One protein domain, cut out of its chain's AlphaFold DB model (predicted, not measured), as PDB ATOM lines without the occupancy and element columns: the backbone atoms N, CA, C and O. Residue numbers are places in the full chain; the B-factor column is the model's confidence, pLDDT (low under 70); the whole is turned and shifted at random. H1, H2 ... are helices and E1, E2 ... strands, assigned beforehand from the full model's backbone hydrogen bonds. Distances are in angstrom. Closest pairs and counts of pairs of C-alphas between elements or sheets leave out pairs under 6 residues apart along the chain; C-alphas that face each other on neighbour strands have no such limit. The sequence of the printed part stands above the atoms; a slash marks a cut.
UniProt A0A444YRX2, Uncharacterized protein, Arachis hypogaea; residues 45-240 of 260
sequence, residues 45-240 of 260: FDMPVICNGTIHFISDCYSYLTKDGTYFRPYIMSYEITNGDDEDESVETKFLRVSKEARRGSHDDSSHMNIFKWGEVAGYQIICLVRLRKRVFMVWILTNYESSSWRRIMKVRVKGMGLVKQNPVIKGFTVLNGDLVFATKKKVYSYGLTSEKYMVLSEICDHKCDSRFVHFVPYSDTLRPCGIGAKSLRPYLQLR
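What this domain is: This is residues 45 to 240 of the 260 residues of an uncharacterized protein of Arachis hypogaea (UniProt A0A444YRX2). Three twisted four-stranded sheets are stacked partly face to face: the long-stranded sheet E5 to E8 is in the middle, with the sheet E1 to E4 over one of its faces and the sheet E9 to E12 over the other. Short helices H1 and H2 occur where the chain passes from one sheet to the next, the loop residues 84 to 89 stick out beyond E3 and E4, and after E12 a long tail folds back to bring H3 close to the third sheet. The printed part has 196 residues with twelve named strands and three named helices, in the order E1 to E4, H1, E5 to E8, H2, E9 to E12, H3; each sheet follows chain order and is antiparallel. The class is mostly strand, although under half of the residues, 92, are in named elements. The whole is compact, with a radius of gyration of the C-alphas of 17.5 A, and spans 53 by 41 by 34 A.

How they stand to each other: E1, residues 49 to 51, E2, residues 54 to 58, E3, residues 75 to 80, and E4, residues 93 to 97, form a meander, each strand the antiparallel neighbour of the one before. Within hydrogen-bond range are N 49 and O 56 at 2.9 A, N 55 and O 79 at 2.8 A, and N 78 and O 94 at 2.9 A. H1, residues 100 to 103, comes before the second meander: E5, residues 112 to 121, E6, residues 124 to 133, E7, residues 136 to 144, and E8, residues 149 to 157. Here N 114 and O 130 are 3.0 A apart, N 131 and O 138 2.8 A, and N 139 and O 154 3.0 A. These two sheets are face to face, their strands at 30 degrees; the closest C-alphas of E1 and E5 are those of Val 49 and Phe 116, 5.9 A apart. E4 and E8 are only just apart, 8.4 A at the closest. H1 is on the sheet E5 to E8 at a height over the sheet of 8.5 A; its closest C-alpha pair with E6 is Ala 102 and Arg 131, 7.2 A. H2, residues 158 to 161, only grazes that same sheet. The third meander is E9, residues 172 to 176, E10, residues 179 to 183, E11, residues 187 to 192, and E12, residues 201 to 206, with N 174 and O 181 at 2.8 A, N 182 and O 189 at 2.9 A, and N 190 and O 202 at 2.9 A. It is face to face with the sheet E5 to E8, the strands at 41 degrees; the closest C-alphas of E5 and E9 are those of Phe 116 and Val 175, 6.0 A apart. H3, residues 234 to 238, only grazes the third sheet. In H3 every O i to N i+4 pair is within hydrogen-bond range; H1 and H2 are too short for such a pair.

Where its parts are: E1 begins at C-alpha 49, at (35.798, -27.932, -11.496), and is 6.3 A long. E2 and E3 measure 13.2 and 16.5 A, and E4 13.0 A. E5, E6, E7 and E8 measure 26.7, 29.4, 25.1 and 24.3 A; E6 begins at C-alpha 124, at (41.652, -18.736, -3.545). E9 and E10 measure 13.0 A each, E11 16.5 A and E12 14.8 A. H1 and H2 are 5.2 A each, and H3, 5.9 A, ends at C-alpha 238, at (55.806, -30.579, -18.440).

The domain as a whole: The two C-alphas farthest apart are those of Asp 88 and Lys 165, 58.7 A. The printed part has no cut. The long links are E2 to E3, E3 to E4 and E12 to H3, the last with 27 residues. The mean pLDDT of the printed part is 82.6; residues 83 to 92, 121 to 123, 165 to 166, 195 to 196 and 218 to 240 are under 70.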
ATOM      1  N   PHE A  45      28.746 -33.483 -15.982       87.50
ATOM      2  CA  PHE A  45      29.483 -34.265 -14.981       87.50
ATOM      3  C   PHE A  45      30.861 -34.754 -15.455       87.50
ATOM      4  O   PHE A  45      31.683 -35.145 -14.633       87.50
ATOM      5  N   ASP A  46      31.146 -34.717 -16.759       83.69
ATOM      6  CA  ASP A  46      32.417 -35.159 -17.345       83.69
ATOM      7  C   ASP A  46      33.564 -34.153 -17.147       83.69
ATOM      8  O   ASP A  46      34.739 -34.521 -17.235       83.69
ATOM      9  N   MET A  47      33.239 -32.889 -16.860       84.62
ATOM     10  CA  MET A  47      34.210 -31.804 -16.685       84.62
ATOM     11  C   MET A  47      33.922 -30.951 -15.435       84.62
ATOM     12  O   MET A  47      33.703 -29.741 -15.558       84.62
ATOM     13  N   PRO A  48      33.922 -31.542 -14.224       90.38
ATOM     14  CA  PRO A  48      33.743 -30.777 -13.001       90.38
ATOM     15  C   PRO A  48      34.960 -29.895 -12.721       90.38
ATOM     16  O   PRO A  48      36.100 -30.244 -13.041       90.38
ATOM     17  N   VAL A  49      34.730 -28.778 -12.039       90.38
ATOM     18  CA  VAL A  49      35.798 -27.932 -11.496       90.38
ATOM     19  C   VAL A  49      35.784 -28.024  -9.979       90.38
ATOM     20  O   VAL A  49      34.824 -27.612  -9.335       90.38
ATOM     21  N   ILE A  50      36.865 -28.549  -9.406       88.19
ATOM     22  CA  ILE A  50      37.054 -28.607  -7.956       88.19
ATOM     23  C   ILE A  50      37.912 -27.412  -7.543       88.19
ATOM     24  O   ILE A  50      39.088 -27.345  -7.910       88.19
ATOM     25  N   CYS A  51      37.325 -26.489  -6.785       86.00
ATOM     26  CA  CYS A  51      37.985 -25.296  -6.258       86.00
ATOM     27  C   CYS A  51      37.534 -25.064  -4.816       86.00
ATOM     28  O   CYS A  51      36.342 -25.135  -4.533       86.00
ATOM     29  N   ASN A  52      38.481 -24.758  -3.925       85.12
ATOM     30  CA  ASN A  52      38.215 -24.328  -2.543       85.12
ATOM     31  C   ASN A  52      37.280 -25.273  -1.759       85.12
ATOM     32  O   ASN A  52      36.396 -24.817  -1.051       85.12
ATOM     33  N   GLY A  53      37.451 -26.592  -1.916       84.25
ATOM     34  CA  GLY A  53      36.611 -27.590  -1.237       84.25
ATOM     35  C   GLY A  53      35.266 -27.872  -1.912       84.25
ATOM     36  O   GLY A  53      34.535 -28.734  -1.448       84.25
ATOM     37  N   THR A  54      34.968 -27.239  -3.046       88.12
ATOM     38  CA  THR A  54      33.657 -27.328  -3.698       88.12
ATOM     39  C   THR A  54      33.783 -27.838  -5.130       88.12
ATOM     40  O   THR A  54      34.668 -27.423  -5.888       88.12
ATOM     41  N   ILE A  55      32.889 -28.746  -5.520       90.94
ATOM     42  CA  ILE A  55      32.754 -29.250  -6.891       90.94
ATOM     43  C   ILE A  55      31.757 -28.375  -7.632       90.94
ATOM     44  O   ILE A  55      30.671 -28.119  -7.132       90.94
ATOM     45  N   HIS A  56      32.109 -27.940  -8.833       94.12
ATOM     46  CA  HIS A  56      31.275 -27.091  -9.667       94.12
ATOM     47  C   HIS A  56      30.973 -27.794 -10.981       94.12
ATOM     48  O   HIS A  56      31.878 -28.315 -11.638       94.12
ATOM     49  N   PHE A  57      29.714 -27.728 -11.394       94.50
ATOM     50  CA  PHE A  57      29.210 -28.272 -12.644       94.50
ATOM     51  C   PHE A  57      28.495 -27.176 -13.414       94.50
ATOM     52  O   PHE A  57      27.669 -26.457 -12.856       94.50
ATOM     53  N   ILE A  58      28.776 -27.050 -14.708       95.81
ATOM     54  CA  ILE A  58      28.013 -26.154 -15.579       95.81
ATOM     55  C   ILE A  58      26.873 -26.922 -16.248       95.81
ATOM     56  O   ILE A  58      27.053 -28.057 -16.693       95.81
ATOM     57  N   SER A  59      25.711 -26.289 -16.355       94.19
ATOM     58  CA  SER A  59      24.603 -26.812 -17.144       94.19
ATOM     59  C   SER A  59      24.890 -26.766 -18.649       94.19
ATOM     60  O   SER A  59      25.703 -25.973 -19.139       94.19
ATOM     61  N   ASP A  60      24.152 -27.555 -19.421       91.12
ATOM     62  CA  ASP A  60      24.123 -27.423 -20.872       91.12
ATOM     63  C   ASP A  60      23.482 -26.097 -21.342       91.12
ATOM     64  O   ASP A  60      23.088 -25.227 -20.556       91.12
ATOM     65  N   CYS A  61      23.418 -25.926 -22.664       88.19
ATOM     66  CA  CYS A  61      22.854 -24.749 -23.323       88.19
ATOM     67  C   CYS A  61      21.700 -25.081 -24.284       88.19
ATOM     68  O   CYS A  61      21.282 -24.206 -25.043       88.19
ATOM     69  N   TYR A  62      21.188 -26.318 -24.281       85.31
ATOM     70  CA  TYR A  62      20.209 -26.769 -25.273       85.31
ATOM     71  C   TYR A  62      18.832 -26.119 -25.072       85.31
ATOM     72  O   TYR A  62      18.472 -25.658 -23.980       85.31
ATOM     73  N   SER A  63      18.057 -26.060 -26.153       82.75
ATOM     74  CA  SER A  63      16.791 -25.331 -26.246       82.75
ATOM     75  C   SER A  63      15.556 -26.172 -25.895       82.75
ATOM     76  O   SER A  63      14.517 -26.001 -26.524       82.75
ATOM     77  N   TYR A  64      15.650 -27.069 -24.909       86.94
ATOM     78  CA  TYR A  64      14.508 -27.883 -24.455       86.94
ATOM     79  C   TYR A  64      13.678 -27.233 -23.334       86.94
ATOM     80  O   TYR A  64      12.625 -27.747 -22.980       86.94
ATOM     81  N   LEU A  65      14.127 -26.103 -22.775       88.00
ATOM     82  CA  LEU A  65      13.377 -25.346 -21.764       88.00
ATOM     83  C   LEU A  65      12.697 -24.118 -22.376       88.00
ATOM     84  O   LEU A  65      13.231 -23.486 -23.293       88.00
ATOM     85  N   THR A  66      11.552 -23.738 -21.812       87.38
ATOM     86  CA  THR A  66      10.824 -22.515 -22.171       87.38
ATOM     87  C   THR A  66      11.649 -21.272 -21.842       87.38
ATOM     88  O   THR A  66      12.337 -21.224 -20.825       87.38
ATOM     89  N   LYS A  67      11.596 -20.247 -22.705       85.44
ATOM     90  CA  LYS A  67      12.436 -19.035 -22.585       85.44
ATOM     91  C   LYS A  67      12.234 -18.266 -21.278       85.44
ATOM     92  O   LYS A  67      13.182 -17.629 -20.812       85.44
ATOM     93  N   ASP A  68      11.036 -18.360 -20.716       85.75
ATOM     94  CA  ASP A  68      10.621 -17.644 -19.510       85.75
ATOM     95  C   ASP A  68      10.870 -18.450 -18.225       85.75
ATOM     96  O   ASP A  68      10.715 -17.930 -17.125       85.75
ATOM     97  N   GLY A  69      11.313 -19.708 -18.342       85.38
ATOM     98  CA  GLY A  69      11.627 -20.547 -17.191       85.38
ATOM     99  C   GLY A  69      12.865 -20.067 -16.426       85.38
ATOM    100  O   GLY A  69      13.872 -19.662 -17.014       85.38
ATOM    101  N   THR A  70      12.841 -20.201 -15.099       85.00
ATOM    102  CA  THR A  70      13.946 -19.826 -14.193       85.00
ATOM    103  C   THR A  70      15.285 -20.454 -14.600       85.00
ATOM    104  O   THR A  70      16.325 -19.790 -14.601       85.00
ATOM    105  N   TYR A  71      15.250 -21.716 -15.033       86.44
ATOM    106  CA  TYR A  71      16.418 -22.497 -15.450       86.44
ATOM    107  C   TYR A  71      16.700 -22.412 -16.957       86.44
ATOM    108  O   TYR A  71      17.572 -23.108 -17.473       86.44
ATOM    109  N   PHE A  72      16.012 -21.533 -17.698       88.06
ATOM    110  CA  PHE A  72      16.198 -21.399 -19.143       88.06
ATOM    111  C   PHE A  72      17.621 -20.998 -19.531       88.06
ATOM    112  O   PHE A  72      18.091 -21.323 -20.617       88.06
ATOM    113  N   ARG A  73      18.332 -20.247 -18.699       91.00
ATOM    114  CA  ARG A  73      19.697 -19.829 -19.031       91.00
ATOM    115  C   ARG A  73      20.714 -20.752 -18.378       91.00
ATOM    116  O   ARG A  73      20.431 -21.224 -17.290       91.00
ATOM    117  N   PRO A  74      21.902 -20.937 -18.981       93.62
ATOM    118  CA  PRO A  74      22.923 -21.767 -18.368       93.62
ATOM    119  C   PRO A  74      23.367 -21.204 -17.016       93.62
ATOM    120  O   PRO A  74      23.398 -19.981 -16.826       93.62
ATOM    121  N   TYR A  75      23.718 -22.105 -16.107       94.44
ATOM    122  CA  TYR A  75      24.123 -21.823 -14.733       94.44
ATOM    123  C   TYR A  75      25.212 -22.793 -14.275       94.44
ATOM    124  O   TYR A  75      25.531 -23.759 -14.971       94.44
ATOM    125  N   ILE A  76      25.812 -22.499 -13.125       95.69
ATOM    126  CA  ILE A  76      26.754 -23.389 -12.454       95.69
ATOM    127  C   ILE A  76      26.104 -23.837 -11.147       95.69
ATOM    128  O   ILE A  76      25.643 -22.995 -10.379       95.69
ATOM    129  N   MET A  77      26.068 -25.142 -10.908       94.62
ATOM    130  CA  MET A  77      25.715 -25.714  -9.611       94.62
ATOM    131  C   MET A  77      26.981 -26.104  -8.886       94.62
ATOM    132  O   MET A  77      27.906 -26.640  -9.504       94.62
ATOM    133  N   SER A  78      27.022 -25.835  -7.590       92.81
ATOM    134  CA  SER A  78      28.140 -26.222  -6.755       92.81
ATOM    135  C   SER A  78      27.709 -27.111  -5.595       92.81
ATOM    136  O   SER A  78      26.584 -27.015  -5.107       92.81
ATOM    137  N   TYR A  79      28.602 -28.024  -5.229       88.81
ATOM    138  CA  TYR A  79      28.431 -29.043  -4.203       88.81
ATOM    139  C   TYR A  79      29.645 -28.996  -3.276       88.81
ATOM    140  O   TYR A  79      30.774 -29.248  -3.714       88.81
ATOM    141  N   GLU A  80      29.431 -28.624  -2.020       87.00
ATOM    142  CA  GLU A  80      30.497 -28.532  -1.025       87.00
ATOM    143  C   GLU A  80      30.949 -29.924  -0.565       87.00
ATOM    144  O   GLU A  80      30.144 -30.783  -0.205       87.00
ATOM    145  N   ILE A  81      32.260 -30.169  -0.594       75.81
ATOM    146  CA  ILE A  81      32.857 -31.400  -0.080       75.81
ATOM    147  C   ILE A  81      33.157 -31.176   1.402       75.81
ATOM    148  O   ILE A  81      34.242 -30.714   1.762       75.81
ATOM    149  N   THR A  82      32.221 -31.542   2.269       71.81
ATOM    150  CA  THR A  82      32.441 -31.480   3.714       71.81
ATOM    151  C   THR A  82      33.494 -32.500   4.166       71.81
ATOM    152  O   THR A  82      33.712 -33.554   3.548       71.81
ATOM    153  N   ASN A  83      34.258 -32.149   5.204       56.53
ATOM    154  CA  ASN A  83      35.399 -32.946   5.663       56.53
ATOM    155  C   ASN A  83      35.032 -34.029   6.683       56.53
ATOM    156  O   ASN A  83      35.866 -34.913   6.898       56.53
ATOM    157  N   GLY A  84      33.820 -33.990   7.240       53.53
ATOM    158  CA  GLY A  84      33.325 -34.977   8.191       53.53
ATOM    159  C   GLY A  84      33.071 -36.352   7.568       53.53
ATOM    160  O   GLY A  84      32.451 -36.480   6.503       53.53
ATOM    161  N   ASP A  85      33.543 -37.384   8.277       51.34
ATOM    162  CA  ASP A  85      32.988 -38.743   8.196       51.34
ATOM    163  C   ASP A  85      31.560 -38.766   8.811       51.34
ATOM    164  O   ASP A  85      30.831 -39.734   8.624       51.34
ATOM    165  N   ASP A  86      31.147 -37.681   9.484       52.50
ATOM    166  CA  ASP A  86      29.820 -37.515  10.067       52.50
ATOM    167  C   ASP A  86      28.748 -37.324   8.983       52.50
ATOM    168  O   ASP A  86      28.836 -36.488   8.076       52.50
ATOM    169  N   GLU A  87      27.713 -38.151   9.080       51.91
ATOM    170  CA  GLU A  87      26.604 -38.259   8.128       51.91
ATOM    171  C   GLU A  87      25.578 -37.114   8.249       51.91
ATOM    172  O   GLU A  87      24.600 -37.096   7.500       51.91
ATOM    173  N   ASP A  88      25.804 -36.164   9.165       48.12
ATOM    174  CA  ASP A  88      24.846 -35.120   9.565       48.12
ATOM    175  C   ASP A  88      25.205 -33.685   9.148       48.12
ATOM    176  O   ASP A  88      24.403 -32.776   9.358       48.12
ATOM    177  N   GLU A  89      26.355 -33.444   8.510       54.56
ATOM    178  CA  GLU A  89      26.630 -32.108   7.964       54.56
ATOM    179  C   GLU A  89      25.762 -31.849   6.721       54.56
ATOM    180  O   GLU A  89      25.807 -32.585   5.726       54.56
ATOM    181  N   SER A  90      24.945 -30.793   6.784       54.25
ATOM    182  CA  SER A  90      24.127 -30.344   5.663       54.25
ATOM    183  C   SER A  90      25.024 -29.948   4.495       54.25
ATOM    184  O   SER A  90      25.879 -29.074   4.608       54.25
ATOM    185  N   VAL A  91      24.841 -30.600   3.347       63.44
ATOM    186  CA  VAL A  91      25.586 -30.229   2.146       63.44
ATOM    187  C   VAL A  91      24.830 -29.110   1.456       63.44
ATOM    188  O   VAL A  91      23.734 -29.319   0.934       63.44
ATOM    189  N   GLU A  92      25.407 -27.913   1.460       68.62
ATOM    190  CA  GLU A  92      24.802 -26.764   0.806       68.62
ATOM    191  C   GLU A  92      25.072 -26.823  -0.704       68.62
ATOM    192  O   GLU A  92      26.214 -26.790  -1.172       68.62
ATOM    193  N   THR A  93      24.002 -26.907  -1.494       81.12
ATOM    194  CA  THR A  93      24.091 -26.734  -2.945       81.12
ATOM    195  C   THR A  93      23.886 -25.271  -3.290       81.12
ATOM    196  O   THR A  93      22.825 -24.719  -2.991       81.12
ATOM    197  N   LYS A  94      24.856 -24.638  -3.957       87.12
ATOM    198  CA  LYS A  94      24.739 -23.226  -4.348       87.12
ATOM    199  C   LYS A  94      24.539 -23.076  -5.848       87.12
ATOM    200  O   LYS A  94      25.167 -23.743  -6.670       87.12
ATOM    201  N   PHE A  95      23.654 -22.146  -6.195       89.62
ATOM    202  CA  PHE A  95      23.419 -21.726  -7.567       89.62
ATOM    203  C   PHE A  95      24.304 -20.522  -7.887       89.62
ATOM    204  O   PHE A  95      24.081 -19.421  -7.385       89.62
ATOM    205  N   LEU A  96      25.284 -20.706  -8.769       92.19
ATOM    206  CA  LEU A  96      26.163 -19.638  -9.224       92.19
ATOM    207  C   LEU A  96      25.705 -19.137 -10.599       92.19
ATOM    208  O   LEU A  96      25.705 -19.848 -11.614       92.19
ATOM    209  N   ARG A  97      25.317 -17.862 -10.650       92.44
ATOM    210  CA  ARG A  97      24.803 -17.248 -11.874       92.44
ATOM    211  C   ARG A  97      25.952 -16.932 -12.825       92.44
ATOM    212  O   ARG A  97      26.877 -16.206 -12.479       92.44
ATOM    213  N   VAL A  98      25.863 -17.379 -14.077       93.62
ATOM    214  CA  VAL A  98      26.843 -16.975 -15.100       93.62
ATOM    215  C   VAL A  98      26.543 -15.568 -15.642       93.62
ATOM    216  O   VAL A  98      25.387 -15.117 -15.674       93.62
ATOM    217  N   SER A  99      27.585 -14.871 -16.111       91.44
ATOM    218  CA  SER A  99      27.496 -13.508 -16.660       91.44
ATOM    219  C   SER A  99      26.312 -13.317 -17.621       91.44
ATOM    220  O   SER A  99      26.082 -14.133 -18.516       91.44
ATOM    221  N   LYS A 100      25.571 -12.203 -17.484       91.25
ATOM    222  CA  LYS A 100      24.469 -11.832 -18.402       91.25
ATOM    223  C   LYS A 100      24.926 -11.858 -19.867       91.25
ATOM    224  O   LYS A 100      24.207 -12.371 -20.724       91.25
ATOM    225  N   GLU A 101      26.135 -11.373 -20.142       91.69
ATOM    226  CA  GLU A 101      26.715 -11.384 -21.485       91.69
ATOM    227  C   GLU A 101      26.989 -12.806 -21.983       91.69
ATOM    228  O   GLU A 101      26.641 -13.152 -23.115       91.69
ATOM    229  N   ALA A 102      27.555 -13.657 -21.120       91.56
ATOM    230  CA  ALA A 102      27.850 -15.046 -21.449       91.56
ATOM    231  C   ALA A 102      26.572 -15.837 -21.770       91.56
ATOM    232  O   ALA A 102      26.591 -16.687 -22.657       91.56
ATOM    233  N   ARG A 103      25.437 -15.496 -21.144       91.25
ATOM    234  CA  ARG A 103      24.126 -16.119 -21.404       91.25
ATOM    235  C   ARG A 103      23.470 -15.677 -22.711       91.25
ATOM    236  O   ARG A 103      22.551 -16.360 -23.177       91.25
ATOM    237  N   ARG A 104      23.882 -14.561 -23.323       89.50
ATOM    238  CA  ARG A 104      23.190 -13.994 -24.495       89.50
ATOM    239  C   ARG A 104      23.273 -14.934 -25.700       89.50
ATOM    240  O   ARG A 104      24.351 -15.199 -26.229       89.50
ATOM    241  N   GLY A 105      22.120 -15.433 -26.147       87.50
ATOM    242  CA  GLY A 105      22.002 -16.405 -27.244       87.50
ATOM    243  C   GLY A 105      22.691 -17.743 -26.965       87.50
ATOM    244  O   GLY A 105      23.324 -18.294 -27.857       87.50
ATOM    245  N   SER A 106      22.667 -18.190 -25.707       87.56
ATOM    246  CA  SER A 106      23.133 -19.518 -25.277       87.56
ATOM    247  C   SER A 106      22.364 -20.659 -25.946       87.56
ATOM    248  O   SER A 106      22.980 -21.656 -26.258       87.56
ATOM    249  N   HIS A 107      21.085 -20.459 -26.272       86.00
ATOM    250  CA  HIS A 107      20.213 -21.403 -26.996       86.00
ATOM    251  C   HIS A 107      20.571 -21.618 -28.481       86.00
ATOM    252  O   HIS A 107      19.751 -22.097 -29.250       86.00
ATOM    253  N   ASP A 108      21.732 -21.147 -28.921       87.12
ATOM    254  CA  ASP A 108      22.219 -21.355 -30.281       87.12
ATOM    255  C   ASP A 108      22.939 -22.703 -30.319       87.12
ATOM    256  O   ASP A 108      23.825 -22.915 -29.496       87.12
ATOM    257  N   ASP A 109      22.617 -23.577 -31.271       84.75
ATOM    258  CA  ASP A 109      23.178 -24.939 -31.326       84.75
ATOM    259  C   ASP A 109      24.708 -24.975 -31.453       84.75
ATOM    260  O   ASP A 109      25.349 -25.970 -31.125       84.75
ATOM    261  N   SER A 110      25.325 -23.876 -31.903       86.44
ATOM    262  CA  SER A 110      26.784 -23.738 -31.951       86.44
ATOM    263  C   SER A 110      27.408 -23.239 -30.642       86.44
ATOM    264  O   SER A 110      28.619 -23.004 -30.599       86.44
ATOM    265  N   SER A 111      26.599 -22.986 -29.608       91.31
ATOM    266  CA  SER A 111      27.012 -22.415 -28.327       91.31
ATOM    267  C   SER A 111      27.413 -23.513 -27.346       91.31
ATOM    268  O   SER A 111      26.579 -24.136 -26.698       91.31
ATOM    269  N   HIS A 112      28.716 -23.675 -27.155       92.00
ATOM    270  CA  HIS A 112      29.286 -24.572 -26.156       92.00
ATOM    271  C   HIS A 112      29.880 -23.755 -25.010       92.00
ATOM    272  O   HIS A 112      30.705 -22.870 -25.243       92.00
ATOM    273  N   MET A 113      29.468 -24.043 -23.775       95.06
ATOM    274  CA  MET A 113      29.981 -23.399 -22.559       95.06
ATOM    275  C   MET A 113      30.586 -24.446 -21.633       95.06
ATOM    276  O   MET A 113      29.943 -25.463 -21.394       95.06
ATOM    277  N   ASN A 114      31.792 -24.195 -21.131       94.88
ATOM    278  CA  ASN A 114      32.476 -25.024 -20.137       94.88
ATOM    279  C   ASN A 114      33.110 -24.124 -19.069       94.88
ATOM    280  O   ASN A 114      33.448 -22.970 -19.349       94.88
ATOM    281  N   ILE A 115      33.286 -24.664 -17.866       95.44
ATOM    282  CA  ILE A 115      34.044 -24.030 -16.786       95.44
ATOM    283  C   ILE A 115      35.387 -24.720 -16.609       95.44
ATOM    284  O   ILE A 115      35.510 -25.916 -16.862       95.44
ATOM    285  N   PHE A 116      36.384 -23.963 -16.164       92.88
ATOM    286  CA  PHE A 116      37.713 -24.484 -15.873       92.88
ATOM    287  C   PHE A 116      38.307 -23.793 -14.654       92.88
ATOM    288  O   PHE A 116      37.887 -22.704 -14.261       92.88
ATOM    289  N   LYS A 117      39.332 -24.420 -14.082       89.56
ATOM    290  CA  LYS A 117      40.199 -23.765 -13.110       89.56
ATOM    291  C   LYS A 117      41.075 -22.739 -13.834       89.56
ATOM    292  O   LYS A 117      41.670 -23.054 -14.860       89.56
ATOM    293  N   TRP A 118      41.139 -21.526 -13.302       86.31
ATOM    294  CA  TRP A 118      41.906 -20.424 -13.881       86.31
ATOM    295  C   TRP A 118      43.297 -20.297 -13.258       86.31
ATOM    296  O   TRP A 118      44.307 -20.416 -13.940       86.31
ATOM    297  N   GLY A 119      43.332 -20.071 -11.950       80.00
ATOM    298  CA  GLY A 119      44.530 -19.740 -11.190       80.00
ATOM    299  C   GLY A 119      44.160 -19.478  -9.738       80.00
ATOM    300  O   GLY A 119      43.045 -19.800  -9.327       80.00
ATOM    301  N   GLU A 120      45.074 -18.898  -8.974       75.12
ATOM    302  CA  GLU A 120      44.882 -18.578  -7.561       75.12
ATOM    303  C   GLU A 120      45.073 -17.075  -7.343       75.12
ATOM    304  O   GLU A 120      46.030 -16.496  -7.852       75.12
ATOM    305  N   VAL A 121      44.160 -16.431  -6.617       66.44
ATOM    306  CA  VAL A 121      44.295 -15.030  -6.195       66.44
ATOM    307  C   VAL A 121      44.070 -14.978  -4.696       66.44
ATOM    308  O   VAL A 121      43.053 -15.464  -4.208       66.44
ATOM    309  N   ALA A 122      45.037 -14.414  -3.970       66.94
ATOM    310  CA  ALA A 122      45.011 -14.319  -2.510       66.94
ATOM    311  C   ALA A 122      44.720 -15.660  -1.792       66.94
ATOM    312  O   ALA A 122      44.004 -15.683  -0.796       66.94
ATOM    313  N   GLY A 123      45.238 -16.785  -2.302       66.12
ATOM    314  CA  GLY A 123      44.992 -18.111  -1.718       66.12
ATOM    315  C   GLY A 123      43.765 -18.848  -2.269       66.12
ATOM    316  O   GLY A 123      43.592 -20.035  -2.003       66.12
ATOM    317  N   TYR A 124      42.912 -18.176  -3.052       70.25
ATOM    318  CA  TYR A 124      41.652 -18.736  -3.545       70.25
ATOM    319  C   TYR A 124      41.732 -19.127  -5.012       70.25
ATOM    320  O   TYR A 124      42.057 -18.316  -5.882       70.25
ATOM    321  N   GLN A 125      41.361 -20.373  -5.307       81.06
ATOM    322  CA  GLN A 125      41.283 -20.860  -6.679       81.06
ATOM    323  C   GLN A 125      40.087 -20.230  -7.393       81.06
ATOM    324  O   GLN A 125      38.956 -20.285  -6.908       81.06
ATOM    325  N   ILE A 126      40.344 -19.653  -8.565       88.44
ATOM    326  CA  ILE A 126      39.359 -18.960  -9.392       88.44
ATOM    327  C   ILE A 126      38.836 -19.882 -10.492       88.44
ATOM    328  O   ILE A 126      39.579 -20.662 -11.093       88.44
ATOM    329  N   ILE A 127      37.548 -19.737 -10.795       93.69
ATOM    330  CA  ILE A 127      36.877 -20.385 -11.922       93.69
ATOM    331  C   ILE A 127      36.879 -19.434 -13.122       93.69
ATOM    332  O   ILE A 127      36.542 -18.254 -12.995       93.69
ATOM    333  N   CYS A 128      37.201 -19.945 -14.308       94.62
ATOM    334  CA  CYS A 128      36.896 -19.270 -15.563       94.62
ATOM    335  C   CYS A 128      35.761 -19.970 -16.310       94.62
ATOM    336  O   CYS A 128      35.530 -21.173 -16.188       94.62
ATOM    337  N   LEU A 129      35.049 -19.184 -17.106       96.44
ATOM    338  CA  LEU A 129      33.996 -19.617 -18.006       96.44
ATOM    339  C   LEU A 129      34.470 -19.375 -19.433       96.44
ATOM    340  O   LEU A 129      34.770 -18.239 -19.800       96.44
ATOM    341  N   VAL A 130      34.473 -20.419 -20.255       96.56
ATOM    342  CA  VAL A 130      34.770 -20.310 -21.685       96.56
ATOM    343  C   VAL A 130      33.522 -20.640 -22.476       96.56
ATOM    344  O   VAL A 130      32.872 -21.666 -22.265       96.56
ATOM    345  N   ARG A 131      33.208 -19.773 -23.433       96.19
ATOM    346  CA  ARG A 131      32.137 -19.976 -24.397       96.19
ATOM    347  C   ARG A 131      32.682 -19.946 -25.808       96.19
ATOM    348  O   ARG A 131      33.326 -18.978 -26.199       96.19
ATOM    349  N   LEU A 132      32.313 -20.943 -26.593       95.44
ATOM    350  CA  LEU A 132      32.456 -20.943 -28.037       95.44
ATOM    351  C   LEU A 132      31.073 -20.789 -28.667       95.44
ATOM    352  O   LEU A 132      30.192 -21.588 -28.389       95.44
ATOM    353  N   ARG A 133      30.876 -19.789 -29.530       94.19
ATOM    354  CA  ARG A 133      29.661 -19.656 -30.355       94.19
ATOM    355  C   ARG A 133      30.014 -19.122 -31.730       94.19
ATOM    356  O   ARG A 133      30.741 -18.138 -31.820       94.19
ATOM    357  N   LYS A 134      29.489 -19.725 -32.806       92.12
ATOM    358  CA  LYS A 134      29.747 -19.290 -34.198       92.12
ATOM    359  C   LYS A 134      31.237 -19.002 -34.474       92.12
ATOM    360  O   LYS A 134      31.584 -18.026 -35.144       92.12
ATOM    361  N   ARG A 135      32.123 -19.860 -33.944       92.94
ATOM    362  CA  ARG A 135      33.597 -19.748 -34.043       92.94
ATOM    363  C   ARG A 135      34.177 -18.495 -33.367       92.94
ATOM    364  O   ARG A 135      35.208 -17.982 -33.796       92.94
ATOM    365  N   VAL A 136      33.519 -17.984 -32.330       94.62
ATOM    366  CA  VAL A 136      34.014 -16.915 -31.452       94.62
ATOM    367  C   VAL A 136      34.179 -17.483 -30.055       94.62
ATOM    368  O   VAL A 136      33.203 -17.947 -29.463       94.62
ATOM    369  N   PHE A 137      35.405 -17.428 -29.544       96.94
ATOM    370  CA  PHE A 137      35.695 -17.701 -28.150       96.94
ATOM    371  C   PHE A 137      35.487 -16.441 -27.326       96.94
ATOM    372  O   PHE A 137      35.900 -15.347 -27.712       96.94
ATOM    373  N   MET A 138      34.856 -16.608 -26.176       96.88
ATOM    374  CA  MET A 138      34.778 -15.603 -25.134       96.88
ATOM    375  C   MET A 138      35.146 -16.248 -23.805       96.88
ATOM    376  O   MET A 138      34.721 -17.372 -23.534       96.88
ATOM    377  N   VAL A 139      35.933 -15.542 -23.000       96.06
ATOM    378  CA  VAL A 139      36.411 -16.029 -21.704       96.06
ATOM    379  C   VAL A 139      36.100 -15.000 -20.634       96.06
ATOM    380  O   VAL A 139      36.352 -13.805 -20.817       96.06
ATOM    381  N   TRP A 140      35.560 -15.478 -19.519       96.00
ATOM    382  CA  TRP A 140      35.320 -14.701 -18.311       96.00
ATOM    383  C   TRP A 140      36.012 -15.359 -17.126       96.00
ATOM    384  O   TRP A 140      36.102 -16.581 -17.066       96.00
ATOM    385  N   ILE A 141      36.438 -14.549 -16.167       93.94
ATOM    386  CA  ILE A 141      36.925 -15.000 -14.863       93.94
ATOM    387  C   ILE A 141      35.920 -14.594 -13.789       93.94
ATOM    388  O   ILE A 141      35.337 -13.507 -13.872       93.94
ATOM    389  N   LEU A 142      35.693 -15.467 -12.814       92.88
ATOM    390  CA  LEU A 142      34.868 -15.170 -11.649       92.88
ATOM    391  C   LEU A 142      35.679 -14.292 -10.689       92.88
ATOM    392  O   LEU A 142      36.682 -14.736 -10.144       92.88
ATOM    393  N   THR A 143      35.276 -13.036 -10.516       90.62
ATOM    394  CA  THR A 143      35.998 -12.060  -9.681       90.62
ATOM    395  C   THR A 143      35.471 -11.997  -8.254       90.62
ATOM    396  O   THR A 143      36.202 -11.601  -7.357       90.62
ATOM    397  N   ASN A 144      34.205 -12.359  -8.040       89.31
ATOM    398  CA  ASN A 144      33.613 -12.493  -6.714       89.31
ATOM    399  C   ASN A 144      32.610 -13.650  -6.750       89.31
ATOM    400  O   ASN A 144      31.689 -13.642  -7.572       89.31
ATOM    401  N   TYR A 145      32.839 -14.649  -5.899       89.06
ATOM    402  CA  TYR A 145      32.037 -15.867  -5.847       89.06
ATOM    403  C   TYR A 145      30.634 -15.589  -5.292       89.06
ATOM    404  O   TYR A 145      29.650 -15.865  -5.978       89.06
ATOM    405  N   GLU A 146      30.549 -14.940  -4.128       88.31
ATOM    406  CA  GLU A 146      29.293 -14.644  -3.425       88.31
ATOM    407  C   GLU A 146      28.323 -13.823  -4.279       88.31
ATOM    408  O   GLU A 146      27.150 -14.159  -4.428       88.31
ATOM    409  N   SER A 147      28.818 -12.771  -4.932       89.62
ATOM    410  CA  SER A 147      27.984 -11.918  -5.778       89.62
ATOM    411  C   SER A 147      27.826 -12.443  -7.211       89.62
ATOM    412  O   SER A 147      27.199 -11.776  -8.037       89.62
ATOM    413  N   SER A 148      28.416 -13.599  -7.551       91.38
ATOM    414  CA  SER A 148      28.468 -14.129  -8.923       91.38
ATOM    415  C   SER A 148      28.985 -13.103  -9.951       91.38
ATOM    416  O   SER A 148      28.431 -12.968 -11.049       91.38
ATOM    417  N   SER A 149      30.025 -12.340  -9.604       91.94
ATOM    418  CA  SER A 149      30.579 -11.298 -10.480       91.94
ATOM    419  C   SER A 149      31.623 -11.864 -11.429       91.94
ATOM    420  O   SER A 149      32.549 -12.559 -11.020       91.94
ATOM    421  N   TRP A 150      31.500 -11.520 -12.710       95.12
ATOM    422  CA  TRP A 150      32.360 -12.028 -13.776       95.12
ATOM    423  C   TRP A 150      32.988 -10.887 -14.565       95.12
ATOM    424  O   TRP A 150      32.283  -9.980 -15.011       95.12
ATOM    425  N   ARG A 151      34.283 -11.000 -14.864       93.25
ATOM    426  CA  ARG A 151      34.993 -10.096 -15.774       93.25
ATOM    427  C   ARG A 151      35.333 -10.809 -17.070       93.25
ATOM    428  O   ARG A 151      35.965 -11.861 -17.050       93.25
ATOM    429  N   ARG A 152      34.937 -10.234 -18.208       94.69
ATOM    430  CA  ARG A 152      35.354 -10.727 -19.528       94.69
ATOM    431  C   ARG A 152      36.818 -10.366 -19.753       94.69
ATOM    432  O   ARG A 152      37.161  -9.195 -19.653       94.69
ATOM    433  N   ILE A 153      37.642 -11.349 -20.094       92.25
ATOM    434  CA  ILE A 153      39.074 -11.149 -20.374       92.25
ATOM    435  C   ILE A 153      39.420 -11.378 -21.845       92.25
ATOM    436  O   ILE A 153      40.433 -10.891 -22.321       92.25
ATOM    437  N   MET A 154      38.568 -12.091 -22.589       94.00
ATOM    438  CA  MET A 154      38.821 -12.361 -24.000       94.00
ATOM    439  C   MET A 154      37.526 -12.428 -24.802       94.00
ATOM    440  O   MET A 154      36.521 -12.983 -24.351       94.00
ATOM    441  N   LYS A 155      37.577 -11.905 -26.031       95.56
ATOM    442  CA  LYS A 155      36.607 -12.155 -27.100       95.56
ATOM    443  C   LYS A 155      37.341 -12.147 -28.434       95.56
ATOM    444  O   LYS A 155      37.710 -11.086 -28.920       95.56
ATOM    445  N   VAL A 156      37.522 -13.312 -29.043       94.81
ATOM    446  CA  VAL A 156      38.266 -13.425 -30.301       94.81
ATOM    447  C   VAL A 156      37.641 -14.481 -31.205       94.81
ATOM    448  O   VAL A 156      37.169 -15.533 -30.766       94.81
ATOM    449  N   ARG A 157      37.582 -14.178 -32.500       94.62
ATOM    450  CA  ARG A 157      37.129 -15.133 -33.514       94.62
ATOM    451  C   ARG A 157      38.268 -16.089 -33.830       94.62
ATOM    452  O   ARG A 157      39.393 -15.637 -33.965       94.62
ATOM    453  N   VAL A 158      37.978 -17.366 -34.063       93.75
ATOM    454  CA  VAL A 158      39.000 -18.376 -34.405       93.75
ATOM    455  C   VAL A 158      39.859 -17.930 -35.597       93.75
ATOM    456  O   VAL A 158      41.076 -18.057 -35.560       93.75
ATOM    457  N   LYS A 159      39.258 -17.312 -36.626       92.81
ATOM    458  CA  LYS A 159      40.020 -16.687 -37.726       92.81
ATOM    459  C   LYS A 159      40.995 -15.606 -37.240       92.81
ATOM    460  O   LYS A 159      42.124 -15.563 -37.706       92.81
ATOM    461  N   GLY A 160      40.547 -14.752 -36.321       91.31
ATOM    462  CA  GLY A 160      41.334 -13.658 -35.747       91.31
ATOM    463  C   GLY A 160      42.434 -14.116 -34.788       91.31
ATOM    464  O   GLY A 160      43.304 -13.324 -34.477       91.31
ATOM    465  N   MET A 161      42.438 -15.387 -34.372       92.69
ATOM    466  CA  MET A 161      43.554 -15.986 -33.632       92.69
ATOM    467  C   MET A 161      44.747 -16.347 -34.542       92.69
ATOM    468  O   MET A 161      45.733 -16.870 -34.051       92.69
ATOM    469  N   GLY A 162      44.656 -16.145 -35.864       89.81
ATOM    470  CA  GLY A 162      45.692 -16.541 -36.834       89.81
ATOM    471  C   GLY A 162      45.297 -17.714 -37.741       89.81
ATOM    472  O   GLY A 162      45.986 -18.013 -38.712       89.81
ATOM    473  N   LEU A 163      44.131 -18.337 -37.523       87.31
ATOM    474  CA  LEU A 163      43.612 -19.441 -38.350       87.31
ATOM    475  C   LEU A 163      42.745 -18.941 -39.524       87.31
ATOM    476  O   LEU A 163      41.679 -19.493 -39.825       87.31
ATOM    477  N   VAL A 164      43.195 -17.868 -40.186       73.25
ATOM    478  CA  VAL A 164      42.427 -17.081 -41.171       73.25
ATOM    479  C   VAL A 164      41.967 -17.926 -42.364       73.25
ATOM    480  O   VAL A 164      40.785 -17.895 -42.714       73.25
ATOM    481  N   LYS A 165      42.878 -18.716 -42.953       66.25
ATOM    482  CA  LYS A 165      42.613 -19.512 -44.167       66.25
ATOM    483  C   LYS A 165      41.685 -20.706 -43.920       66.25
ATOM    484  O   LYS A 165      40.945 -21.098 -44.810       66.25
ATOM    485  N   GLN A 166      41.710 -21.280 -42.718       69.81
ATOM    486  CA  GLN A 166      41.049 -22.561 -42.442       69.81
ATOM    487  C   GLN A 166      39.670 -22.402 -41.794       69.81
ATOM    488  O   GLN A 166      38.822 -23.277 -41.955       69.81
ATOM    489  N   ASN A 167      39.435 -21.309 -41.051       79.88
ATOM    490  CA  ASN A 167      38.230 -21.107 -40.232       79.88
ATOM    491  C   ASN A 167      37.741 -22.404 -39.557       79.88
ATOM    492  O   ASN A 167      36.581 -22.783 -39.747       79.88
ATOM    493  N   PRO A 168      38.612 -23.149 -38.866       88.81
ATOM    494  CA  PRO A 168      38.341 -24.545 -38.587       88.81
ATOM    495  C   PRO A 168      37.136 -24.715 -37.663       88.81
ATOM    496  O   PRO A 168      36.826 -23.867 -36.821       88.81
ATOM    497  N   VAL A 169      36.450 -25.845 -37.826       90.69
ATOM    498  CA  VAL A 169      35.477 -26.305 -36.836       90.69
ATOM    499  C   VAL A 169      36.252 -26.763 -35.608       90.69
ATOM    500  O   VAL A 169      37.147 -27.604 -35.711       90.69
ATOM    501  N   ILE A 170      35.899 -26.202 -34.457       93.88
ATOM    502  CA  ILE A 170      36.455 -26.609 -33.171       93.88
ATOM    503  C   ILE A 170      35.755 -27.892 -32.730       93.88
ATOM    504  O   ILE A 170      34.528 -27.958 -32.720       93.88
ATOM    505  N   LYS A 171      36.547 -28.905 -32.387       92.38
ATOM    506  CA  LYS A 171      36.088 -30.230 -31.955       92.38
ATOM    507  C   LYS A 171      36.063 -30.384 -30.438       92.38
ATOM    508  O   LYS A 171      35.358 -31.244 -29.930       92.38
ATOM    509  N   GLY A 172      36.795 -29.538 -29.725       92.44
ATOM    510  CA  GLY A 172      36.809 -29.474 -28.270       92.44
ATOM    511  C   GLY A 172      37.748 -28.382 -27.789       92.44
ATOM    512  O   GLY A 172      38.586 -27.903 -28.559       92.44
ATOM    513  N   PHE A 173      37.609 -27.979 -26.531       94.50
ATOM    514  CA  PHE A 173      38.484 -26.992 -25.908       94.50
ATOM    515  C   PHE A 173      38.564 -27.186 -24.397       94.50
ATOM    516  O   PHE A 173      37.647 -27.726 -23.776       94.50
ATOM    517  N   THR A 174      39.659 -26.706 -23.822       92.94
ATOM    518  CA  THR A 174      39.930 -26.679 -22.390       92.94
ATOM    519  C   THR A 174      40.775 -25.459 -22.026       92.94
ATOM    520  O   THR A 174      41.327 -24.802 -22.909       92.94
ATOM    521  N   VAL A 175      40.890 -25.157 -20.736       90.88
ATOM    522  CA  VAL A 175      41.908 -24.236 -20.223       90.88
ATOM    523  C   VAL A 175      42.928 -25.043 -19.436       90.88
ATOM    524  O   VAL A 175      42.566 -25.781 -18.521       90.88
ATOM    525  N   LEU A 176      44.197 -24.922 -19.817       85.94
ATOM    526  CA  LEU A 176      45.321 -25.600 -19.178       85.94
ATOM    527  C   LEU A 176      46.453 -24.597 -18.996       85.94
ATOM    528  O   LEU A 176      46.832 -23.927 -19.950       85.94
ATOM    529  N   ASN A 177      46.998 -24.512 -17.781       78.06
ATOM    530  CA  ASN A 177      48.158 -23.673 -17.464       78.06
ATOM    531  C   ASN A 177      48.026 -22.211 -17.949       78.06
ATOM    532  O   ASN A 177      48.989 -21.642 -18.448       78.06
ATOM    533  N   GLY A 178      46.834 -21.613 -17.845       80.69
ATOM    534  CA  GLY A 178      46.596 -20.232 -18.288       80.69
ATOM    535  C   GLY A 178      46.409 -20.043 -19.800       80.69
ATOM    536  O   GLY A 178      46.227 -18.914 -20.244       80.69
ATOM    537  N   ASP A 179      46.378 -21.115 -20.594       89.88
ATOM    538  CA  ASP A 179      46.125 -21.050 -22.037       89.88
ATOM    539  C   ASP A 179      44.776 -21.677 -22.396       89.88
ATOM    540  O   ASP A 179      44.339 -22.673 -21.810       89.88
ATOM    541  N   LEU A 180      44.133 -21.136 -23.431       94.19
ATOM    542  CA  LEU A 180      43.024 -21.793 -24.109       94.19
ATOM    543  C   LEU A 180      43.604 -22.833 -25.065       94.19
ATOM    544  O   LEU A 180      44.187 -22.484 -26.089       94.19
ATOM    545  N   VAL A 181      43.394 -24.107 -24.763       94.12
ATOM    546  CA  VAL A 181      43.781 -25.215 -25.636       94.12
ATOM    547  C   VAL A 181      42.552 -25.699 -26.388       94.12
ATOM    548  O   VAL A 181      41.508 -25.951 -25.789       94.12
ATOM    549  N   PHE A 182      42.644 -25.839 -27.706       94.88
ATOM    550  CA  PHE A 182      41.524 -26.313 -28.514       94.88
ATOM    551  C   PHE A 182      41.965 -27.226 -29.651       94.88
ATOM    552  O   PHE A 182      43.033 -27.069 -30.242       94.88
ATOM    553  N   ALA A 183      41.102 -28.187 -29.970       93.94
ATOM    554  CA  ALA A 183      41.299 -29.131 -31.056       93.94
ATOM    555  C   ALA A 183      40.446 -28.752 -32.266       93.94
ATOM    556  O   ALA A 183      39.293 -28.326 -32.153       93.94
ATOM    557  N   THR A 184      41.018 -28.954 -33.443       93.19
ATOM    558  CA  THR A 184      40.333 -28.910 -34.736       93.19
ATOM    559  C   THR A 184      40.123 -30.341 -35.234       93.19
ATOM    560  O   THR A 184      40.164 -31.278 -34.447       93.19
ATOM    561  N   LYS A 185      39.881 -30.554 -36.534       89.62
ATOM    562  CA  LYS A 185      39.799 -31.919 -37.081       89.62
ATOM    563  C   LYS A 185      41.140 -32.665 -37.016       89.62
ATOM    564  O   LYS A 185      41.138 -33.882 -36.911       89.62
ATOM    565  N   LYS A 186      42.261 -31.950 -37.145       88.06
ATOM    566  CA  LYS A 186      43.589 -32.561 -37.318       88.06
ATOM    567  C   LYS A 186      44.642 -32.069 -36.336       88.06
ATOM    568  O   LYS A 186      45.657 -32.728 -36.197       88.06
ATOM    569  N   LYS A 187      44.446 -30.904 -35.720       91.88
ATOM    570  CA  LYS A 187      45.484 -30.191 -34.968       91.88
ATOM    571  C   LYS A 187      44.962 -29.664 -33.648       91.88
ATOM    572  O   LYS A 187      43.803 -29.245 -33.574       91.88
ATOM    573  N   VAL A 188      45.842 -29.635 -32.658       92.81
ATOM    574  CA  VAL A 188      45.639 -28.997 -31.360       92.81
ATOM    575  C   VAL A 188      46.485 -27.736 -31.282       92.81
ATOM    576  O   VAL A 188      47.658 -27.742 -31.656       92.81
ATOM    577  N   TYR A 189      45.882 -26.673 -30.768       94.31
ATOM    578  CA  TYR A 189      46.506 -25.369 -30.597       94.31
ATOM    579  C   TYR A 189      46.389 -24.910 -29.146       94.31
ATOM    580  O   TYR A 189      45.404 -25.238 -28.482       94.31
ATOM    581  N   SER A 190      47.352 -24.116 -28.686       94.12
ATOM    582  CA  SER A 190      47.232 -23.257 -27.507       94.12
ATOM    583  C   SER A 190      47.098 -21.805 -27.940       94.12
ATOM    584  O   SER A 190      47.708 -21.371 -28.917       94.12
ATOM    585  N   TYR A 191      46.325 -21.044 -27.182       94.50
ATOM    586  CA  TYR A 191      46.206 -19.603 -27.320       94.50
ATOM    587  C   TYR A 191      46.378 -18.972 -25.943       94.50
ATOM    588  O   TYR A 191      45.596 -19.270 -25.035       94.50
ATOM    589  N   GLY A 192      47.411 -18.148 -25.775       92.38
ATOM    590  CA  GLY A 192      47.760 -17.618 -24.459       92.38
ATOM    591  C   GLY A 192      46.703 -16.662 -23.921       92.38
ATOM    592  O   GLY A 192      46.286 -15.728 -24.612       92.38
ATOM    593  N   LEU A 193      46.258 -16.900 -22.684       89.38
ATOM    594  CA  LEU A 193      45.291 -16.035 -22.000       89.38
ATOM    595  C   LEU A 193      45.938 -15.173 -20.908       89.38
ATOM    596  O   LEU A 193      45.306 -14.223 -20.446       89.38
ATOM    597  N   THR A 194      47.181 -15.473 -20.525       81.06
ATOM    598  CA  THR A 194      48.007 -14.720 -19.566       81.06
ATOM    599  C   THR A 194      49.467 -14.657 -20.044       81.06
ATOM    600  O   THR A 194      49.853 -15.437 -20.919       81.06
ATOM    601  N   SER A 195      50.291 -13.786 -19.440       68.50
ATOM    602  CA  SER A 195      51.770 -13.729 -19.570       68.50
ATOM    603  C   SER A 195      52.345 -13.323 -20.946       68.50
ATOM    604  O   SER A 195      51.629 -12.805 -21.802       68.50
ATOM    605  N   GLU A 196      53.648 -13.559 -21.158       67.50
ATOM    606  CA  GLU A 196      54.432 -13.215 -22.362       67.50
ATOM    607  C   GLU A 196      53.847 -13.752 -23.679       67.50
ATOM    608  O   GLU A 196      54.099 -13.204 -24.749       67.50
ATOM    609  N   LYS A 197      53.038 -14.817 -23.616       77.31
ATOM    610  CA  LYS A 197      52.355 -15.408 -24.780       77.31
ATOM    611  C   LYS A 197      50.904 -14.944 -24.923       77.31
ATOM    612  O   LYS A 197      50.122 -15.595 -25.619       77.31
ATOM    613  N   TYR A 198      50.517 -13.847 -24.275       86.69
ATOM    614  CA  TYR A 198      49.162 -13.313 -24.361       86.69
ATOM    615  C   TYR A 198      48.752 -13.064 -25.815       86.69
ATOM    616  O   TYR A 198      49.450 -12.398 -26.574       86.69
ATOM    617  N   MET A 199      47.603 -13.621 -26.200       89.50
ATOM    618  CA  MET A 199      47.075 -13.563 -27.565       89.50
ATOM    619  C   MET A 199      47.982 -14.165 -28.652       89.50
ATOM    620  O   MET A 199      47.769 -13.926 -29.841       89.50
ATOM    621  N   VAL A 200      48.945 -15.005 -28.271       92.12
ATOM    622  CA  VAL A 200      49.783 -15.753 -29.211       92.12
ATOM    623  C   VAL A 200      49.179 -17.135 -29.433       92.12
ATOM    624  O   VAL A 200      48.944 -17.891 -28.489       92.12
ATOM    625  N   LEU A 201      48.937 -17.474 -30.700       94.00
ATOM    626  CA  LEU A 201      48.563 -18.823 -31.115       94.00
ATOM    627  C   LEU A 201      49.822 -19.669 -31.311       94.00
ATOM    628  O   LEU A 201      50.766 -19.255 -31.980       94.00
ATOM    629  N   SER A 202      49.817 -20.885 -30.787       93.06
ATOM    630  CA  SER A 202      50.858 -21.876 -31.045       93.06
ATOM    631  C   SER A 202      50.226 -23.217 -31.384       93.06
ATOM    632  O   SER A 202      49.230 -23.627 -30.789       93.06
ATOM    633  N   GLU A 203      50.792 -23.905 -32.366       93.56
ATOM    634  CA  GLU A 203      50.433 -25.288 -32.652       93.56
ATOM    635  C   GLU A 203      51.132 -26.208 -31.645       93.56
ATOM    636  O   GLU A 203      52.333 -26.084 -31.425       93.56
ATOM    637  N   ILE A 204      50.377 -27.118 -31.027       90.88
ATOM    638  CA  ILE A 204      50.922 -28.100 -30.081       90.88
ATOM    639  C   ILE A 204      51.293 -29.381 -30.827       90.88
ATOM    640  O   ILE A 204      52.416 -29.864 -30.721       90.88
ATOM    641  N   CYS A 205      50.332 -29.974 -31.541       88.38
ATOM    642  CA  CYS A 205      50.532 -31.222 -32.277       88.38
ATOM    643  C   CYS A 205      49.374 -31.523 -33.242       88.38
ATOM    644  O   CYS A 205      48.250 -31.051 -33.052       88.38
ATOM    645  N   ASP A 206      49.611 -32.393 -34.230       88.44
ATOM    646  CA  ASP A 206      48.514 -33.072 -34.937       88.44
ATOM    647  C   ASP A 206      47.904 -34.212 -34.108       88.44
ATOM    648  O   ASP A 206      48.599 -34.858 -33.326       88.44
ATOM    649  N   HIS A 207      46.650 -34.567 -34.371       84.88
ATOM    650  CA  HIS A 207      45.987 -35.755 -33.836       84.88
ATOM    651  C   HIS A 207      45.198 -36.499 -34.920       84.88
ATOM    652  O   HIS A 207      44.764 -35.919 -35.914       84.88
ATOM    653  N   LYS A 208      44.973 -37.798 -34.691       82.25
ATOM    654  CA  LYS A 208      44.160 -38.679 -35.550       82.25
ATOM    655  C   LYS A 208      42.802 -39.044 -34.933       82.25
ATOM    656  O   LYS A 208      42.148 -39.961 -35.408       82.25
ATOM    657  N   CYS A 209      42.392 -38.361 -33.860       79.56
ATOM    658  CA  CYS A 209      41.084 -38.581 -33.241       79.56
ATOM    659  C   CYS A 209      39.964 -38.278 -34.250       79.56
ATOM    660  O   CYS A 209      39.721 -37.113 -34.563       79.56
ATOM    661  N   ASP A 210      39.304 -39.330 -34.742       76.75
ATOM    662  CA  ASP A 210      38.211 -39.245 -35.723       76.75
ATOM    663  C   ASP A 210      36.834 -39.026 -35.069       76.75
ATOM    664  O   ASP A 210      35.778 -39.165 -35.678       76.75
ATOM    665  N   SER A 211      36.825 -38.654 -33.789       79.69
ATOM    666  CA  SER A 211      35.589 -38.365 -33.076       79.69
ATOM    667  C   SER A 211      34.962 -37.046 -33.537       79.69
ATOM    668  O   SER A 211      35.629 -36.058 -33.879       79.69
ATOM    669  N   ARG A 212      33.627 -36.984 -33.462       81.94
ATOM    670  CA  ARG A 212      32.886 -35.726 -33.609       81.94
ATOM    671  C   ARG A 212      33.312 -34.697 -32.557       81.94
ATOM    672  O   ARG A 212      33.307 -33.509 -32.882       81.94
ATOM    673  N   PHE A 213      33.712 -35.162 -31.372       82.19
ATOM    674  CA  PHE A 213      34.154 -34.356 -30.238       82.19
ATOM    675  C   PHE A 213      35.514 -34.828 -29.715       82.19
ATOM    676  O   PHE A 213      35.739 -36.021 -29.527       82.19
ATOM    677  N   VAL A 214      36.414 -33.885 -29.451       85.19
ATOM    678  CA  VAL A 214      37.712 -34.160 -28.823       85.19
ATOM    679  C   VAL A 214      37.624 -33.753 -27.359       85.19
ATOM    680  O   VAL A 214      37.434 -32.577 -27.050       85.19
ATOM    681  N   HIS A 215      37.772 -34.721 -26.459       82.25
ATOM    682  CA  HIS A 215      37.742 -34.477 -25.021       82.25
ATOM    683  C   HIS A 215      39.162 -34.314 -24.485       82.25
ATOM    684  O   HIS A 215      40.025 -35.169 -24.694       82.25
ATOM    685  N   PHE A 216      39.390 -33.215 -23.770       80.75
ATOM    686  CA  PHE A 216      40.611 -32.989 -23.010       80.75
ATOM    687  C   PHE A 216      40.369 -33.457 -21.582       80.75
ATOM    688  O   PHE A 216      39.540 -32.885 -20.879       80.75
ATOM    689  N   VAL A 217      41.073 -34.505 -21.164       71.88
ATOM    690  CA  VAL A 217      40.918 -35.077 -19.826       71.88
ATOM    691  C   VAL A 217      42.069 -34.564 -18.954       71.88
ATOM    692  O   VAL A 217      43.208 -34.925 -19.228       71.88
ATOM    693  N   PRO A 218      41.826 -33.742 -17.915       56.66
ATOM    694  CA  PRO A 218      42.893 -33.057 -17.170       56.66
ATOM    695  C   PRO A 218      43.908 -33.987 -16.492       56.66
ATOM    696  O   PRO A 218      45.065 -33.625 -16.308       56.66
ATOM    697  N   TYR A 219      43.474 -35.190 -16.115       60.50
ATOM    698  CA  TYR A 219      44.294 -36.231 -15.487       60.50
ATOM    699  C   TYR A 219      44.831 -37.259 -16.495       60.50
ATOM    700  O   TYR A 219      45.424 -38.258 -16.096       60.50
ATOM    701  N   SER A 220      44.625 -37.024 -17.794       52.97
ATOM    702  CA  SER A 220      45.251 -37.796 -18.858       52.97
ATOM    703  C   SER A 220      46.205 -36.916 -19.646       52.97
ATOM    704  O   SER A 220      45.902 -35.820 -20.101       52.97
ATOM    705  N   ASP A 221      47.378 -37.464 -19.858       56.28
ATOM    706  CA  ASP A 221      48.400 -36.972 -20.755       56.28
ATOM    707  C   ASP A 221      48.146 -37.345 -22.226       56.28
ATOM    708  O   ASP A 221      49.011 -37.123 -23.074       56.28
ATOM    709  N   THR A 222      46.980 -37.915 -22.542       48.41
ATOM    710  CA  THR A 222      46.587 -38.319 -23.894       48.41
ATOM    711  C   THR A 222      45.280 -37.648 -24.309       48.41
ATOM    712  O   THR A 222      44.348 -37.498 -23.519       48.41
ATOM    713  N   LEU A 223      45.201 -37.254 -25.581       54.25
ATOM    714  CA  LEU A 223      43.935 -36.917 -26.230       54.25
ATOM    715  C   LEU A 223      43.238 -38.245 -26.549       54.25
ATOM    716  O   LEU A 223      43.741 -39.008 -27.373       54.25
ATOM    717  N   ARG A 224      42.122 -38.566 -25.887       54.41
ATOM    718  CA  ARG A 224      41.389 -39.825 -26.140       54.41
ATOM    719  C   ARG A 224      40.937 -39.912 -27.618       54.41
ATOM    720  O   ARG A 224      40.644 -38.866 -28.210       54.41
ATOM    721  N   PRO A 225      40.878 -41.113 -28.236       43.41
ATOM    722  CA  PRO A 225      40.637 -42.432 -27.641       43.41
ATOM    723  C   PRO A 225      41.932 -43.155 -27.258       43.41
ATOM    724  O   PRO A 225      42.929 -43.084 -27.968       43.41
ATOM    725  N   CYS A 226      41.924 -43.849 -26.123       43.53
ATOM    726  CA  CYS A 226      43.030 -44.697 -25.690       43.53
ATOM    727  C   CYS A 226      43.306 -45.750 -26.782       43.53
ATOM    728  O   CYS A 226      42.427 -46.557 -27.075       43.53
ATOM    729  N   GLY A 227      44.483 -45.725 -27.413       42.62
ATOM    730  CA  GLY A 227      44.825 -46.641 -28.502       42.62
ATOM    731  C   GLY A 227      46.253 -46.457 -29.021       42.62
ATOM    732  O   GLY A 227      46.897 -45.434 -28.766       42.62
ATOM    733  N   ILE A 228      46.748 -47.458 -29.753       40.41
ATOM    734  CA  ILE A 228      48.067 -47.445 -30.402       40.41
ATOM    735  C   ILE A 228      48.126 -46.240 -31.359       40.41
ATOM    736  O   ILE A 228      47.372 -46.168 -32.326       40.41
ATOM    737  N   GLY A 229      48.994 -45.264 -31.065       52.81
ATOM    738  CA  GLY A 229      49.169 -44.048 -31.874       52.81
ATOM    739  C   GLY A 229      48.528 -42.763 -31.329       52.81
ATOM    740  O   GLY A 229      48.560 -41.740 -32.020       52.81
ATOM    741  N   ALA A 230      47.974 -42.766 -30.110       54.94
ATOM    742  CA  ALA A 230      47.555 -41.535 -29.437       54.94
ATOM    743  C   ALA A 230      48.770 -40.621 -29.165       54.94
ATOM    744  O   ALA A 230      49.734 -41.031 -28.517       54.94
ATOM    745  N   LYS A 231      48.739 -39.372 -29.655       61.22
ATOM    746  CA  LYS A 231      49.799 -38.396 -29.359       61.22
ATOM    747  C   LYS A 231      49.651 -37.870 -27.931       61.22
ATOM    748  O   LYS A 231      48.545 -37.569 -27.476       61.22
ATOM    749  N   SER A 232      50.781 -37.756 -27.242       61.22
ATOM    750  CA  SER A 232      50.835 -37.304 -25.857       61.22
ATOM    751  C   SER A 232      50.868 -35.777 -25.754       61.22
ATOM    752  O   SER A 232      51.612 -35.112 -26.472       61.22
ATOM    753  N   LEU A 233      50.109 -35.232 -24.804       66.81
ATOM    754  CA  LEU A 233      50.206 -33.845 -24.350       66.81
ATOM    755  C   LEU A 233      51.322 -33.643 -23.308       66.81
ATOM    756  O   LEU A 233      51.530 -32.510 -22.874       66.81
ATOM    757  N   ARG A 234      52.061 -34.696 -22.902       61.94
ATOM    758  CA  ARG A 234      53.134 -34.609 -21.886       61.94
ATOM    759  C   ARG A 234      54.114 -33.460 -22.113       61.94
ATOM    760  O   ARG A 234      54.358 -32.758 -21.134       61.94
ATOM    761  N   PRO A 235      54.647 -33.214 -23.329       60.41
ATOM    762  CA  PRO A 235      55.617 -32.139 -23.524       60.41
ATOM    763  C   PRO A 235      55.039 -30.774 -23.132       60.41
ATOM    764  O   PRO A 235      55.674 -30.009 -22.416       60.41
ATOM    765  N   TYR A 236      53.784 -30.512 -23.502       62.50
ATOM    766  CA  TYR A 236      53.085 -29.278 -23.148       62.50
ATOM    767  C   TYR A 236      52.764 -29.187 -21.645       62.50
ATOM    768  O   TYR A 236      52.884 -28.123 -21.043       62.50
ATOM    769  N   LEU A 237      52.403 -30.309 -21.015       62.84
ATOM    770  CA  LEU A 237      52.111 -30.368 -19.577       62.84
ATOM    771  C   LEU A 237      53.366 -30.228 -18.695       62.84
ATOM    772  O   LEU A 237      53.259 -29.775 -17.557       62.84
ATOM    773  N   GLN A 238      54.542 -30.628 -19.186       54.91
ATOM    774  CA  GLN A 238      55.806 -30.579 -18.440       54.91
ATOM    775  C   GLN A 238      56.507 -29.218 -18.529       54.91
ATOM    776  O   GLN A 238      57.145 -28.816 -17.559       54.91
ATOM    777  N   LEU A 239      56.333 -28.481 -19.633       50.56
ATOM    778  CA  LEU A 239      57.017 -27.205 -19.888       50.56
ATOM    779  C   LEU A 239      56.728 -26.091 -18.863       50.56
ATOM    780  O   LEU A 239      57.514 -25.159 -18.786       50.56
ATOM    781  N   ARG A 240      55.654 -26.175 -18.062       48.03
ATOM    782  CA  ARG A 240      55.312 -25.142 -17.056       48.03
ATOM    783  C   ARG A 240      55.382 -25.584 -15.595       48.03
ATOM    784  O   ARG A 240      55.012 -24.816 -14.715       48.03
TER     785      ARG A 240